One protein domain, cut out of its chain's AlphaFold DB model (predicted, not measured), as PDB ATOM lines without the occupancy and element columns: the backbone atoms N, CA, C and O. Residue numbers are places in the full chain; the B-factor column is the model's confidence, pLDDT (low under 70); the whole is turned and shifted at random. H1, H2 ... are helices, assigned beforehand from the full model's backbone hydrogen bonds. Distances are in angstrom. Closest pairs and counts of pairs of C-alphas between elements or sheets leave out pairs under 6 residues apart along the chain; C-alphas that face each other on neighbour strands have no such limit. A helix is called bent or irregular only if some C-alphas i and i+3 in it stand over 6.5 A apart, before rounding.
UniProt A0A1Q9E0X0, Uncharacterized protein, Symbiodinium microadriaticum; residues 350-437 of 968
ATOM      1  N   ASP A 350      -7.828   5.557  52.257       54.22
ATOM      2  CA  ASP A 350      -7.960   4.218  51.696       54.22
ATOM      3  C   ASP A 350      -9.267   3.552  52.138       54.22
ATOM      4  O   ASP A 350      -9.372   2.901  53.180       54.22
ATOM      5  N   LYS A 351     -10.256   3.664  51.247       59.22
ATOM      6  CA  LYS A 351     -11.576   3.026  51.305       59.22
ATOM      7  C   LYS A 351     -11.560   1.521  51.620       59.22
ATOM      8  O   LYS A 351     -12.611   0.957  51.910       59.22
ATOM      9  N   ARG A 352     -10.423   0.829  51.507       63.41
ATOM     10  CA  ARG A 352     -10.342  -0.625  51.706       63.41
ATOM     11  C   ARG A 352     -10.415  -1.061  53.173       63.41
ATOM     12  O   ARG A 352     -10.736  -2.220  53.399       63.41
ATOM     13  N   TYR A 353     -10.205  -0.149  54.126       68.12
ATOM     14  CA  TYR A 353     -10.191  -0.445  55.570       68.12
ATOM     15  C   TYR A 353     -11.434   0.041  56.340       68.12
ATOM     16  O   TYR A 353     -11.501  -0.098  57.558       68.12
ATOM     17  N   VAL A 354     -12.444   0.612  55.666       68.94
ATOM     18  CA  VAL A 354     -13.598   1.270  56.333       68.94
ATOM     19  C   VAL A 354     -14.508   0.306  57.123       68.94
ATOM     20  O   VAL A 354     -15.404   0.733  57.849       68.94
ATOM     21  N   CYS A 355     -14.267  -1.001  56.997       78.69
ATOM     22  CA  CYS A 355     -15.030  -2.085  57.617       78.69
ATOM     23  C   CYS A 355     -14.177  -2.990  58.521       78.69
ATOM     24  O   CYS A 355     -14.671  -4.017  58.990       78.69
ATOM     25  N   ASP A 356     -12.916  -2.637  58.769       78.38
ATOM     26  CA  ASP A 356     -12.031  -3.420  59.630       78.38
ATOM     27  C   ASP A 356     -12.515  -3.378  61.094       78.38
ATOM     28  O   ASP A 356     -13.182  -2.437  61.533       78.38
ATOM     29  N   ASP A 357     -12.251  -4.462  61.828       73.25
ATOM     30  CA  ASP A 357     -12.709  -4.735  63.204       73.25
ATOM     31  C   ASP A 357     -14.238  -4.687  63.457       73.25
ATOM     32  O   ASP A 357     -14.692  -4.870  64.590       73.25
ATOM     33  N   LYS A 358     -15.075  -4.523  62.423       78.75
ATOM     34  CA  LYS A 358     -16.545  -4.559  62.547       78.75
ATOM     35  C   LYS A 358     -17.072  -6.001  62.617       78.75
ATOM     36  O   LYS A 358     -16.582  -6.899  61.931       78.75
ATOM     37  N   VAL A 359     -18.150  -6.219  63.377       79.12
ATOM     38  CA  VAL A 359     -18.872  -7.511  63.456       79.12
ATOM     39  C   VAL A 359     -20.331  -7.404  63.012       79.12
ATOM     40  O   VAL A 359     -20.915  -6.322  63.074       79.12
ATOM     41  N   ASP A 360     -20.917  -8.500  62.527       80.69
ATOM     42  CA  ASP A 360     -22.325  -8.641  62.133       80.69
ATOM     43  C   ASP A 360     -23.255  -8.902  63.339       80.69
ATOM     44  O   ASP A 360     -22.815  -8.991  64.485       80.69
ATOM     45  N   ALA A 361     -24.565  -9.026  63.090       78.56
ATOM     46  CA  ALA A 361     -25.568  -9.229  64.144       78.56
ATOM     47  C   ALA A 361     -25.509 -10.623  64.810       78.56
ATOM     48  O   ALA A 361     -26.277 -10.899  65.727       78.56
ATOM     49  N   SER A 362     -24.612 -11.502  64.351       82.25
ATOM     50  CA  SER A 362     -24.293 -12.805  64.950       82.25
ATOM     51  C   SER A 362     -22.877 -12.846  65.554       82.25
ATOM     52  O   SER A 362     -22.458 -13.896  66.034       82.25
ATOM     53  N   GLY A 363     -22.138 -11.729  65.538       83.06
ATOM     54  CA  GLY A 363     -20.769 -11.617  66.047       83.06
ATOM     55  C   GLY A 363     -19.663 -12.068  65.081       83.06
ATOM     56  O   GLY A 363     -18.504 -12.128  65.488       83.06
ATOM     57  N   ASN A 364     -19.969 -12.379  63.816       86.50
ATOM     58  CA  ASN A 364     -18.945 -12.704  62.812       86.50
ATOM     59  C   ASN A 364     -18.274 -11.425  62.294       86.50
ATOM     60  O   ASN A 364     -18.933 -10.395  62.195       86.50
ATOM     61  N   ALA A 365     -17.009 -11.485  61.869       86.75
ATOM     62  CA  ALA A 365     -16.353 -10.352  61.205       86.75
ATOM     63  C   ALA A 365     -17.115  -9.924  59.931       86.75
ATOM     64  O   ALA A 365     -17.309 -10.738  59.026       86.75
ATOM     65  N   PHE A 366     -17.524  -8.657  59.868       89.50
ATOM     66  CA  PHE A 366     -18.342  -8.076  58.802       89.50
ATOM     67  C   PHE A 366     -17.464  -7.264  57.852       89.50
ATOM     68  O   PHE A 366     -16.871  -6.271  58.263       89.50
ATOM     69  N   LYS A 367     -17.360  -7.690  56.592       90.81
ATOM     70  CA  LYS A 367     -16.320  -7.188  55.689       90.81
ATOM     71  C   LYS A 367     -16.829  -6.148  54.705       90.81
ATOM     72  O   LYS A 367     -18.028  -5.991  54.472       90.81
ATOM     73  N   LEU A 368     -15.871  -5.501  54.048       88.69
ATOM     74  CA  LEU A 368     -16.101  -4.584  52.941       88.69
ATOM     75  C   LEU A 368     -16.998  -5.191  51.848       88.69
ATOM     76  O   LEU A 368     -17.914  -4.534  51.354       88.69
ATOM     77  N   GLU A 369     -16.793  -6.464  51.501       91.38
ATOM     78  CA  GLU A 369     -17.622  -7.168  50.521       91.38
ATOM     79  C   GLU A 369     -19.075  -7.339  50.987       91.38
ATOM     80  O   GLU A 369     -19.990  -7.239  50.165       91.38
ATOM     81  N   ASP A 370     -19.306  -7.564  52.284       93.06
ATOM     82  CA  ASP A 370     -20.646  -7.716  52.858       93.06
ATOM     83  C   ASP A 370     -21.407  -6.388  52.848       93.06
ATOM     84  O   ASP A 370     -22.591  -6.354  52.499       93.06
ATOM     85  N   ALA A 371     -20.718  -5.283  53.134       89.81
ATOM     86  CA  ALA A 371     -21.266  -3.936  53.047       89.81
ATOM     87  C   ALA A 371     -21.585  -3.523  51.601       89.81
ATOM     88  O   ALA A 371     -22.712  -3.110  51.318       89.81
ATOM     89  N   ILE A 372     -20.656  -3.723  50.655       93.00
ATOM     90  CA  ILE A 372     -20.887  -3.474  49.217       93.00
ATOM     91  C   ILE A 372     -22.086  -4.294  48.716       93.00
ATOM     92  O   ILE A 372     -22.945  -3.781  47.992       93.00
ATOM     93  N   LYS A 373     -22.169  -5.569  49.111       94.31
ATOM     94  CA  LYS A 373     -23.275  -6.473  48.776       94.31
ATOM     95  C   LYS A 373     -24.599  -6.001  49.375       94.31
ATOM     96  O   LYS A 373     -25.609  -6.012  48.671       94.31
ATOM     97  N   LEU A 374     -24.608  -5.559  50.634       93.50
ATOM     98  CA  LEU A 374     -25.803  -5.049  51.305       93.50
ATOM     99  C   LEU A 374     -26.301  -3.750  50.656       93.50
ATOM    100  O   LEU A 374     -27.480  -3.671  50.310       93.50
ATOM    101  N   CYS A 375     -25.410  -2.790  50.394       92.12
ATOM    102  CA  CYS A 375     -25.719  -1.563  49.658       92.12
ATOM    103  C   CYS A 375     -26.345  -1.865  48.293       92.12
ATOM    104  O   CYS A 375     -27.457  -1.423  48.014       92.12
ATOM    105  N   LYS A 376     -25.713  -2.703  47.462       94.00
ATOM    106  CA  LYS A 376     -26.256  -3.067  46.139       94.00
ATOM    107  C   LYS A 376     -27.586  -3.826  46.204       94.00
ATOM    108  O   LYS A 376     -28.413  -3.672  45.307       94.00
ATOM    109  N   ALA A 377     -27.815  -4.616  47.256       92.50
ATOM    110  CA  ALA A 377     -29.060  -5.358  47.460       92.50
ATOM    111  C   ALA A 377     -30.225  -4.495  47.985       92.50
ATOM    112  O   ALA A 377     -31.383  -4.893  47.848       92.50
ATOM    113  N   LYS A 378     -29.948  -3.339  48.603       91.12
ATOM    114  CA  LYS A 378     -30.968  -2.416  49.144       91.12
ATOM    115  C   LYS A 378     -31.156  -1.156  48.293       91.12
ATOM    116  O   LYS A 378     -32.260  -0.621  48.263       91.12
ATOM    117  N   ALA A 379     -30.141  -0.778  47.519       86.75
ATOM    118  CA  ALA A 379     -30.141   0.306  46.544       86.75
ATOM    119  C   ALA A 379     -29.835  -0.237  45.125       86.75
ATOM    120  O   ALA A 379     -28.695  -0.159  44.659       86.75
ATOM    121  N   PRO A 380     -30.826  -0.785  44.386       87.12
ATOM    122  CA  PRO A 380     -30.580  -1.493  43.120       87.12
ATOM    123  C   PRO A 380     -29.959  -0.654  41.990       87.12
ATOM    124  O   PRO A 380     -29.486  -1.214  41.003       87.12
ATOM    125  N   PHE A 381     -29.936   0.678  42.104       85.44
ATOM    126  CA  PHE A 381     -29.223   1.541  41.157       85.44
ATOM    127  C   PHE A 381     -27.695   1.437  41.296       85.44
ATOM    128  O   PHE A 381     -26.988   1.510  40.291       85.44
ATOM    129  N   LEU A 382     -27.190   1.126  42.497       88.38
ATOM    130  CA  LEU A 382     -25.765   0.899  42.773       88.38
ATOM    131  C   LEU A 382     -25.228  -0.411  42.177       88.38
ATOM    132  O   LEU A 382     -24.029  -0.676  42.230       88.38
ATOM    133  N   HIS A 383     -26.075  -1.263  41.592       89.50
ATOM    134  CA  HIS A 383     -25.666  -2.605  41.167       89.50
ATOM    135  C   HIS A 383     -24.589  -2.608  40.057       89.50
ATOM    136  O   HIS A 383     -23.876  -3.605  39.904       89.50
ATOM    137  N   ARG A 384     -24.435  -1.491  39.324       85.12
ATOM    138  CA  ARG A 384     -23.389  -1.249  38.305       85.12
ATOM    139  C   ARG A 384     -22.154  -0.482  38.811       85.12
ATOM    140  O   ARG A 384     -21.207  -0.317  38.043       85.12
ATOM    141  N   ALA A 385     -22.164  -0.004  40.056       84.69
ATOM    142  CA  ALA A 385     -21.051   0.750  40.626       84.69
ATOM    143  C   ALA A 385     -19.862  -0.145  40.999       84.69
ATOM    144  O   ALA A 385     -20.029  -1.328  41.310       84.69
ATOM    145  N   GLU A 386     -18.663   0.423  41.019       84.38
ATOM    146  CA  GLU A 386     -17.405  -0.246  41.353       84.38
ATOM    147  C   GLU A 386     -16.653   0.542  42.435       84.38
ATOM    148  O   GLU A 386     -16.282   1.695  42.248       84.38
ATOM    149  N   TRP A 387     -16.414  -0.109  43.578       76.00
ATOM    150  CA  TRP A 387     -15.865   0.503  44.796       76.00
ATOM    151  C   TRP A 387     -14.509   1.209  44.612       76.00
ATOM    152  O   TRP A 387     -14.298   2.308  45.124       76.00
ATOM    153  N   ASP A 388     -13.608   0.563  43.865       70.50
ATOM    154  CA  ASP A 388     -12.218   0.977  43.618       70.50
ATOM    155  C   ASP A 388     -12.001   1.297  42.122       70.50
ATOM    156  O   ASP A 388     -10.975   0.970  41.519       70.50
ATOM    157  N   ARG A 389     -13.010   1.892  41.461       73.00
ATOM    158  CA  ARG A 389     -12.882   2.296  40.054       73.00
ATOM    159  C   ARG A 389     -11.985   3.529  39.938       73.00
ATOM    160  O   ARG A 389     -12.406   4.660  40.175       73.00
ATOM    161  N   LYS A 390     -10.736   3.310  39.523       61.81
ATOM    162  CA  LYS A 390      -9.749   4.372  39.261       61.81
ATOM    163  C   LYS A 390     -10.086   5.164  37.995       61.81
ATOM    164  O   LYS A 390      -9.506   4.939  36.936       61.81
ATOM    165  N   GLY A 391     -11.014   6.104  38.141       58.31
ATOM    166  CA  GLY A 391     -11.530   6.942  37.063       58.31
ATOM    167  C   GLY A 391     -12.831   6.390  36.480       58.31
ATOM    168  O   GLY A 391     -12.896   5.269  35.977       58.31
ATOM    169  N   CYS A 392     -13.865   7.215  36.541       66.00
ATOM    170  CA  CYS A 392     -15.201   7.006  35.991       66.00
ATOM    171  C   CYS A 392     -15.340   7.790  34.671       66.00
ATOM    172  O   CYS A 392     -14.596   8.745  34.442       66.00
ATOM    173  N   LYS A 393     -16.218   7.363  33.750       68.38
ATOM    174  CA  LYS A 393     -16.190   7.859  32.351       68.38
ATOM    175  C   LYS A 393     -17.144   9.016  32.059       68.38
ATOM    176  O   LYS A 393     -17.060   9.608  30.986       68.38
ATOM    177  N   ASN A 394     -18.078   9.271  32.964       77.94
ATOM    178  CA  ASN A 394     -19.072  10.337  32.922       77.94
ATOM    179  C   ASN A 394     -19.582  10.580  34.348       77.94
ATOM    180  O   ASN A 394     -19.407   9.730  35.227       77.94
ATOM    181  N   ASP A 395     -20.213  11.729  34.567       67.62
ATOM    182  CA  ASP A 395     -20.567  12.197  35.908       67.62
ATOM    183  C   ASP A 395     -21.604  11.299  36.601       67.62
ATOM    184  O   ASP A 395     -21.510  11.094  37.812       67.62
ATOM    185  N   ASP A 396     -22.502  10.667  35.832       70.00
ATOM    186  CA  ASP A 396     -23.446   9.641  36.297       70.00
ATOM    187  C   ASP A 396     -22.727   8.400  36.856       70.00
ATOM    188  O   ASP A 396     -22.968   8.008  37.998       70.00
ATOM    189  N   GLU A 397     -21.813   7.783  36.093       74.75
ATOM    190  CA  GLU A 397     -20.992   6.661  36.576       74.75
ATOM    191  C   GLU A 397     -20.216   7.074  37.828       74.75
ATOM    192  O   GLU A 397     -20.282   6.389  38.851       74.75
ATOM    193  N   CYS A 398     -19.560   8.240  37.777       72.00
ATOM    194  CA  CYS A 398     -18.848   8.801  38.916       72.00
ATOM    195  C   CYS A 398     -19.755   8.927  40.143       72.00
ATOM    196  O   CYS A 398     -19.312   8.708  41.270       72.00
ATOM    197  N   ARG A 399     -21.004   9.364  39.955       71.38
ATOM    198  CA  ARG A 399     -21.948   9.652  41.035       71.38
ATOM    199  C   ARG A 399     -22.451   8.373  41.689       71.38
ATOM    200  O   ARG A 399     -22.459   8.291  42.913       71.38
ATOM    201  N   ILE A 400     -22.817   7.363  40.903       79.25
ATOM    202  CA  ILE A 400     -23.262   6.070  41.441       79.25
ATOM    203  C   ILE A 400     -22.092   5.378  42.179       79.25
ATOM    204  O   ILE A 400     -22.306   4.796  43.242       79.25
ATOM    205  N   ASP A 401     -20.850   5.519  41.693       81.12
ATOM    206  CA  ASP A 401     -19.642   5.051  42.398       81.12
ATOM    207  C   ASP A 401     -19.403   5.804  43.733       81.12
ATOM    208  O   ASP A 401     -18.978   5.196  44.719       81.12
ATOM    209  N   PHE A 402     -19.733   7.101  43.817       74.50
ATOM    210  CA  PHE A 402     -19.666   7.891  45.061       74.50
ATOM    211  C   PHE A 402     -20.781   7.545  46.061       74.50
ATOM    212  O   PHE A 402     -20.492   7.390  47.243       74.50
ATOM    213  N   ILE A 403     -22.025   7.344  45.609       78.31
ATOM    214  CA  ILE A 403     -23.138   6.946  46.494       78.31
ATOM    215  C   ILE A 403     -22.921   5.524  47.038       78.31
ATOM    216  O   ILE A 403     -23.248   5.253  48.191       78.31
ATOM    217  N   LEU A 404     -22.309   4.618  46.256       85.94
ATOM    218  CA  LEU A 404     -21.814   3.351  46.805       85.94
ATOM    219  C   LEU A 404     -20.733   3.604  47.864       85.94
ATOM    220  O   LEU A 404     -20.803   2.986  48.923       85.94
ATOM    221  N   GLY A 405     -19.801   4.525  47.579       80.31
ATOM    222  CA  GLY A 405     -18.811   5.099  48.500       80.31
ATOM    223  C   GLY A 405     -19.364   5.369  49.899       80.31
ATOM    224  O   GLY A 405     -18.985   4.688  50.850       80.31
ATOM    225  N   ALA A 406     -20.278   6.333  49.990       73.12
ATOM    226  CA  ALA A 406     -20.893   6.745  51.247       73.12
ATOM    227  C   ALA A 406     -21.717   5.603  51.876       73.12
ATOM    228  O   ALA A 406     -21.456   5.221  53.010       73.12
ATOM    229  N   CYS A 407     -22.589   4.931  51.103       84.12
ATOM    230  CA  CYS A 407     -23.426   3.827  51.601       84.12
ATOM    231  C   CYS A 407     -22.649   2.772  52.405       84.12
ATOM    232  O   CYS A 407     -23.123   2.306  53.438       84.12
ATOM    233  N   VAL A 408     -21.461   2.381  51.938       84.56
ATOM    234  CA  VAL A 408     -20.619   1.378  52.604       84.56
ATOM    235  C   VAL A 408     -19.940   1.929  53.862       84.56
ATOM    236  O   VAL A 408     -19.786   1.175  54.820       84.56
ATOM    237  N   SER A 409     -19.575   3.217  53.880       76.00
ATOM    238  CA  SER A 409     -19.021   3.897  55.059       76.00
ATOM    239  C   SER A 409     -20.017   3.850  56.219       76.00
ATOM    240  O   SER A 409     -19.732   3.243  57.255       76.00
ATOM    241  N   ASP A 410     -21.229   4.372  56.013       74.69
ATOM    242  CA  ASP A 410     -22.297   4.357  57.012       74.69
ATOM    243  C   ASP A 410     -22.679   2.925  57.387       74.69
ATOM    244  O   ASP A 410     -22.873   2.628  58.559       74.69
ATOM    245  N   VAL A 411     -22.766   1.998  56.423       83.88
ATOM    246  CA  VAL A 411     -23.086   0.589  56.703       83.88
ATOM    247  C   VAL A 411     -22.027  -0.074  57.582       83.88
ATOM    248  O   VAL A 411     -22.389  -0.887  58.428       83.88
ATOM    249  N   CYS A 412     -20.744   0.251  57.427       81.31
ATOM    250  CA  CYS A 412     -19.685  -0.317  58.259       81.31
ATOM    251  C   CYS A 412     -19.526   0.390  59.609       81.31
ATOM    252  O   CYS A 412     -19.199  -0.265  60.599       81.31
ATOM    253  N   ASN A 413     -19.823   1.686  59.698       74.69
ATOM    254  CA  ASN A 413     -19.896   2.380  60.982       74.69
ATOM    255  C   ASN A 413     -21.173   2.052  61.765       74.69
ATOM    256  O   ASN A 413     -21.128   2.006  62.991       74.69
ATOM    257  N   ALA A 414     -22.261   1.706  61.078       72.00
ATOM    258  CA  ALA A 414     -23.521   1.353  61.698       72.00
ATOM    259  C   ALA A 414     -23.445   0.091  62.567       72.00
ATOM    260  O   ALA A 414     -22.888  -0.952  62.193       72.00
ATOM    261  N   GLU A 415     -24.128   0.180  63.707       76.00
ATOM    262  CA  GLU A 415     -24.510  -0.946  64.552       76.00
ATOM    263  C   GLU A 415     -25.095  -2.112  63.731       76.00
ATOM    264  O   GLU A 415     -25.812  -1.877  62.749       76.00
ATOM    265  N   PRO A 416     -24.865  -3.380  64.123       83.62
ATOM    266  CA  PRO A 416     -25.172  -4.521  63.259       83.62
ATOM    267  C   PRO A 416     -26.650  -4.648  62.860       83.62
ATOM    268  O   PRO A 416     -26.948  -5.073  61.742       83.62
ATOM    269  N   ASN A 417     -27.568  -4.233  63.737       79.50
ATOM    270  CA  ASN A 417     -29.012  -4.230  63.478       79.50
ATOM    271  C   ASN A 417     -29.444  -3.113  62.506       79.50
ATOM    272  O   ASN A 417     -30.458  -3.238  61.820       79.50
ATOM    273  N   ASN A 418     -28.656  -2.039  62.403       79.44
ATOM    274  CA  ASN A 418     -29.006  -0.813  61.681       79.44
ATOM    275  C   ASN A 418     -28.564  -0.829  60.219       79.44
ATOM    276  O   ASN A 418     -29.168  -0.155  59.383       79.44
ATOM    277  N   ARG A 419     -27.568  -1.650  59.873       85.25
ATOM    278  CA  ARG A 419     -26.978  -1.731  58.522       85.25
ATOM    279  C   ARG A 419     -28.003  -1.914  57.405       85.25
ATOM    280  O   ARG A 419     -27.867  -1.338  56.331       85.25
ATOM    281  N   VAL A 420     -29.059  -2.693  57.655       87.50
ATOM    282  CA  VAL A 420     -30.142  -2.932  56.682       87.50
ATOM    283  C   VAL A 420     -31.011  -1.685  56.467       87.50
ATOM    284  O   VAL A 420     -31.482  -1.467  55.350       87.50
ATOM    285  N   ALA A 421     -31.218  -0.877  57.509       79.50
ATOM    286  CA  ALA A 421     -31.980   0.369  57.456       79.50
ATOM    287  C   ALA A 421     -31.168   1.492  56.786       79.50
ATOM    288  O   ALA A 421     -31.671   2.151  55.877       79.50
ATOM    289  N   VAL A 422     -29.886   1.621  57.140       78.00
ATOM    290  CA  VAL A 422     -28.924   2.553  56.523       78.00
ATOM    291  C   VAL A 422     -28.770   2.278  55.021       78.00
ATOM    292  O   VAL A 422     -29.040   3.155  54.200       78.00
ATOM    293  N   ALA A 423     -28.483   1.028  54.634       85.38
ATOM    294  CA  ALA A 423     -28.387   0.629  53.226       85.38
ATOM    295  C   ALA A 423     -29.701   0.822  52.441       85.38
ATOM    296  O   ALA A 423     -29.679   0.999  51.222       85.38
ATOM    297  N   LYS A 424     -30.858   0.785  53.118       82.94
ATOM    298  CA  LYS A 424     -32.156   1.116  52.515       82.94
ATOM    299  C   LYS A 424     -32.313   2.627  52.316       82.94
ATOM    300  O   LYS A 424     -32.787   3.015  51.256       82.94
ATOM    301  N   ASN A 425     -31.907   3.463  53.274       75.12
ATOM    302  CA  ASN A 425     -31.969   4.925  53.140       75.12
ATOM    303  C   ASN A 425     -31.122   5.402  51.934       75.12
ATOM    304  O   ASN A 425     -31.573   6.233  51.150       75.12
ATOM    305  N   ALA A 426     -29.968   4.769  51.677       74.44
ATOM    306  CA  ALA A 426     -29.192   4.991  50.447       74.44
ATOM    307  C   ALA A 426     -29.939   4.548  49.166       74.44
ATOM    308  O   ALA A 426     -29.728   5.096  48.087       74.44
ATOM    309  N   GLY A 427     -30.843   3.570  49.267       73.94
ATOM    310  CA  GLY A 427     -31.745   3.157  48.185       73.94
ATOM    311  C   GLY A 427     -32.805   4.200  47.842       73.94
ATOM    312  O   GLY A 427     -33.173   4.339  46.673       73.94
ATOM    313  N   ASP A 428     -33.234   4.974  48.836       70.12
ATOM    314  CA  ASP A 428     -34.202   6.054  48.669       70.12
ATOM    315  C   ASP A 428     -33.557   7.275  47.945       70.12
ATOM    316  O   ASP A 428     -34.267   8.106  47.376       70.12
ATOM    317  N   GLN A 429     -32.219   7.320  47.814       67.75
ATOM    318  CA  GLN A 429     -31.446   8.295  47.017       67.75
ATOM    319  C   GLN A 429     -31.334   7.982  45.504       67.75
ATOM    320  O   GLN A 429     -30.591   8.671  44.810       67.75
ATOM    321  N   ASP A 430     -32.064   7.000  44.948       73.31
ATOM    322  CA  ASP A 430     -32.056   6.736  43.490       73.31
ATOM    323  C   ASP A 430     -32.435   8.019  42.710       73.31
ATOM    324  O   ASP A 430     -33.578   8.481  42.829       73.31
ATOM    325  N   PRO A 431     -31.523   8.611  41.908       61.31
ATOM    326  CA  PRO A 431     -31.748   9.919  41.285       61.31
ATOM    327  C   PRO A 431     -32.775   9.888  40.150       61.31
ATOM    328  O   PRO A 431     -33.154  10.930  39.624       61.31
ATOM    329  N   ARG A 432     -33.228   8.689  39.766       64.88
ATOM    330  CA  ARG A 432     -34.171   8.459  38.664       64.88
ATOM    331  C   ARG A 432     -35.601   8.230  39.159       64.88
ATOM    332  O   ARG A 432     -36.515   8.230  38.346       64.88
ATOM    333  N   ARG A 433     -35.802   8.027  40.468       61.00
ATOM    334  CA  ARG A 433     -37.128   7.811  41.070       61.00
ATOM    335  C   ARG A 433     -37.723   9.123  41.556       61.00
ATOM    336  O   ARG A 433     -37.102   9.823  42.359       61.00
ATOM    337  N   SER A 434     -38.940   9.425  41.117       53.25
ATOM    338  CA  SER A 434     -39.765  10.452  41.757       53.25
ATOM    339  C   SER A 434     -40.404   9.887  43.041       53.25
ATOM    340  O   SER A 434     -40.591   8.670  43.140       53.25
ATOM    341  N   PRO A 435     -40.787  10.724  44.026       50.56
ATOM    342  CA  PRO A 435     -41.509  10.251  45.212       50.56
ATOM    343  C   PRO A 435     -42.864   9.586  44.896       50.56
ATOM    344  O   PRO A 435     -43.307   8.720  45.645       50.56
ATOM    345  N   LYS A 436     -43.506   9.940  43.766       43.62
ATOM    346  CA  LYS A 436     -44.800   9.372  43.335       43.62
ATOM    347  C   LYS A 436     -44.722   7.860  43.059       43.62
ATOM    348  O   LYS A 436     -45.588   7.122  43.516       43.62
ATOM    349  N   GLU A 437     -43.683   7.380  42.365       42.16
ATOM    350  CA  GLU A 437     -43.578   5.963  41.950       42.16
ATOM    351  C   GLU A 437     -43.457   4.962  43.117       42.16
ATOM    352  O   GLU A 437     -43.685   3.760  42.937       42.16
TER     353      GLU A 437
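AT A GLANCE: This is residues 350 to 437 of the 968 residues of an uncharacterized protein of Symbiodinium microadriaticum (UniProt A0A1Q9E0X0). A helical hairpin, H3 and H4, makes one layer; H1 packs across it, and short H2 packs on H3. The printed part has 88 residues with four named helices, H1 to H4 in order, and no named strand: all helix. It is compact, radius of gyration of the C-alphas 13.1 A, spanning 38 by 34 by 15 A.

IN THESE COORDINATES: H1, residues 368 to 378, 15.5 A, begins at C-alpha 368 (-16.101, -4.584, 52.941). H2, residues 380 to 384, 8.7 A, is irregular: C-alphas 381 and 384 are 7.1 A apart. H3 is residues 395 to 413, 26.9 A. H4, residues 419 to 428, 14.5 A, ends at C-alpha 428 (-34.202, 6.054, 48.669).

HOW THE PARTS SIT: Among the helices that touch, H1 touches H3 at residues 404 to 412 of H3 alone, at a steep tilt of 67 degrees, closest C-alphas Ala 371 and Val 408, 5.4 A. H1 touches H4, closest C-alphas Cys 375 and Ala 423, 5.0 A. H2 touches H3 residues 400 to 404, closest C-alphas Leu 382 and Ile 400, 5.9 A. Hairpin H3 and H4 has a shallow tilt of 24 degrees, opposite ways, closest C-alphas Val 411 and Arg 419, 4.9 A. Every O i to N i+4 pair is within hydrogen-bond range in H1, H3 and H4; H2 has 0 of 1, and 1 of 2 O i to N i+3.

THE WHOLE: The printed part has no cut and no long link. Residues 350 to 354 and 431 to 437 are among 18 under pLDDT 70.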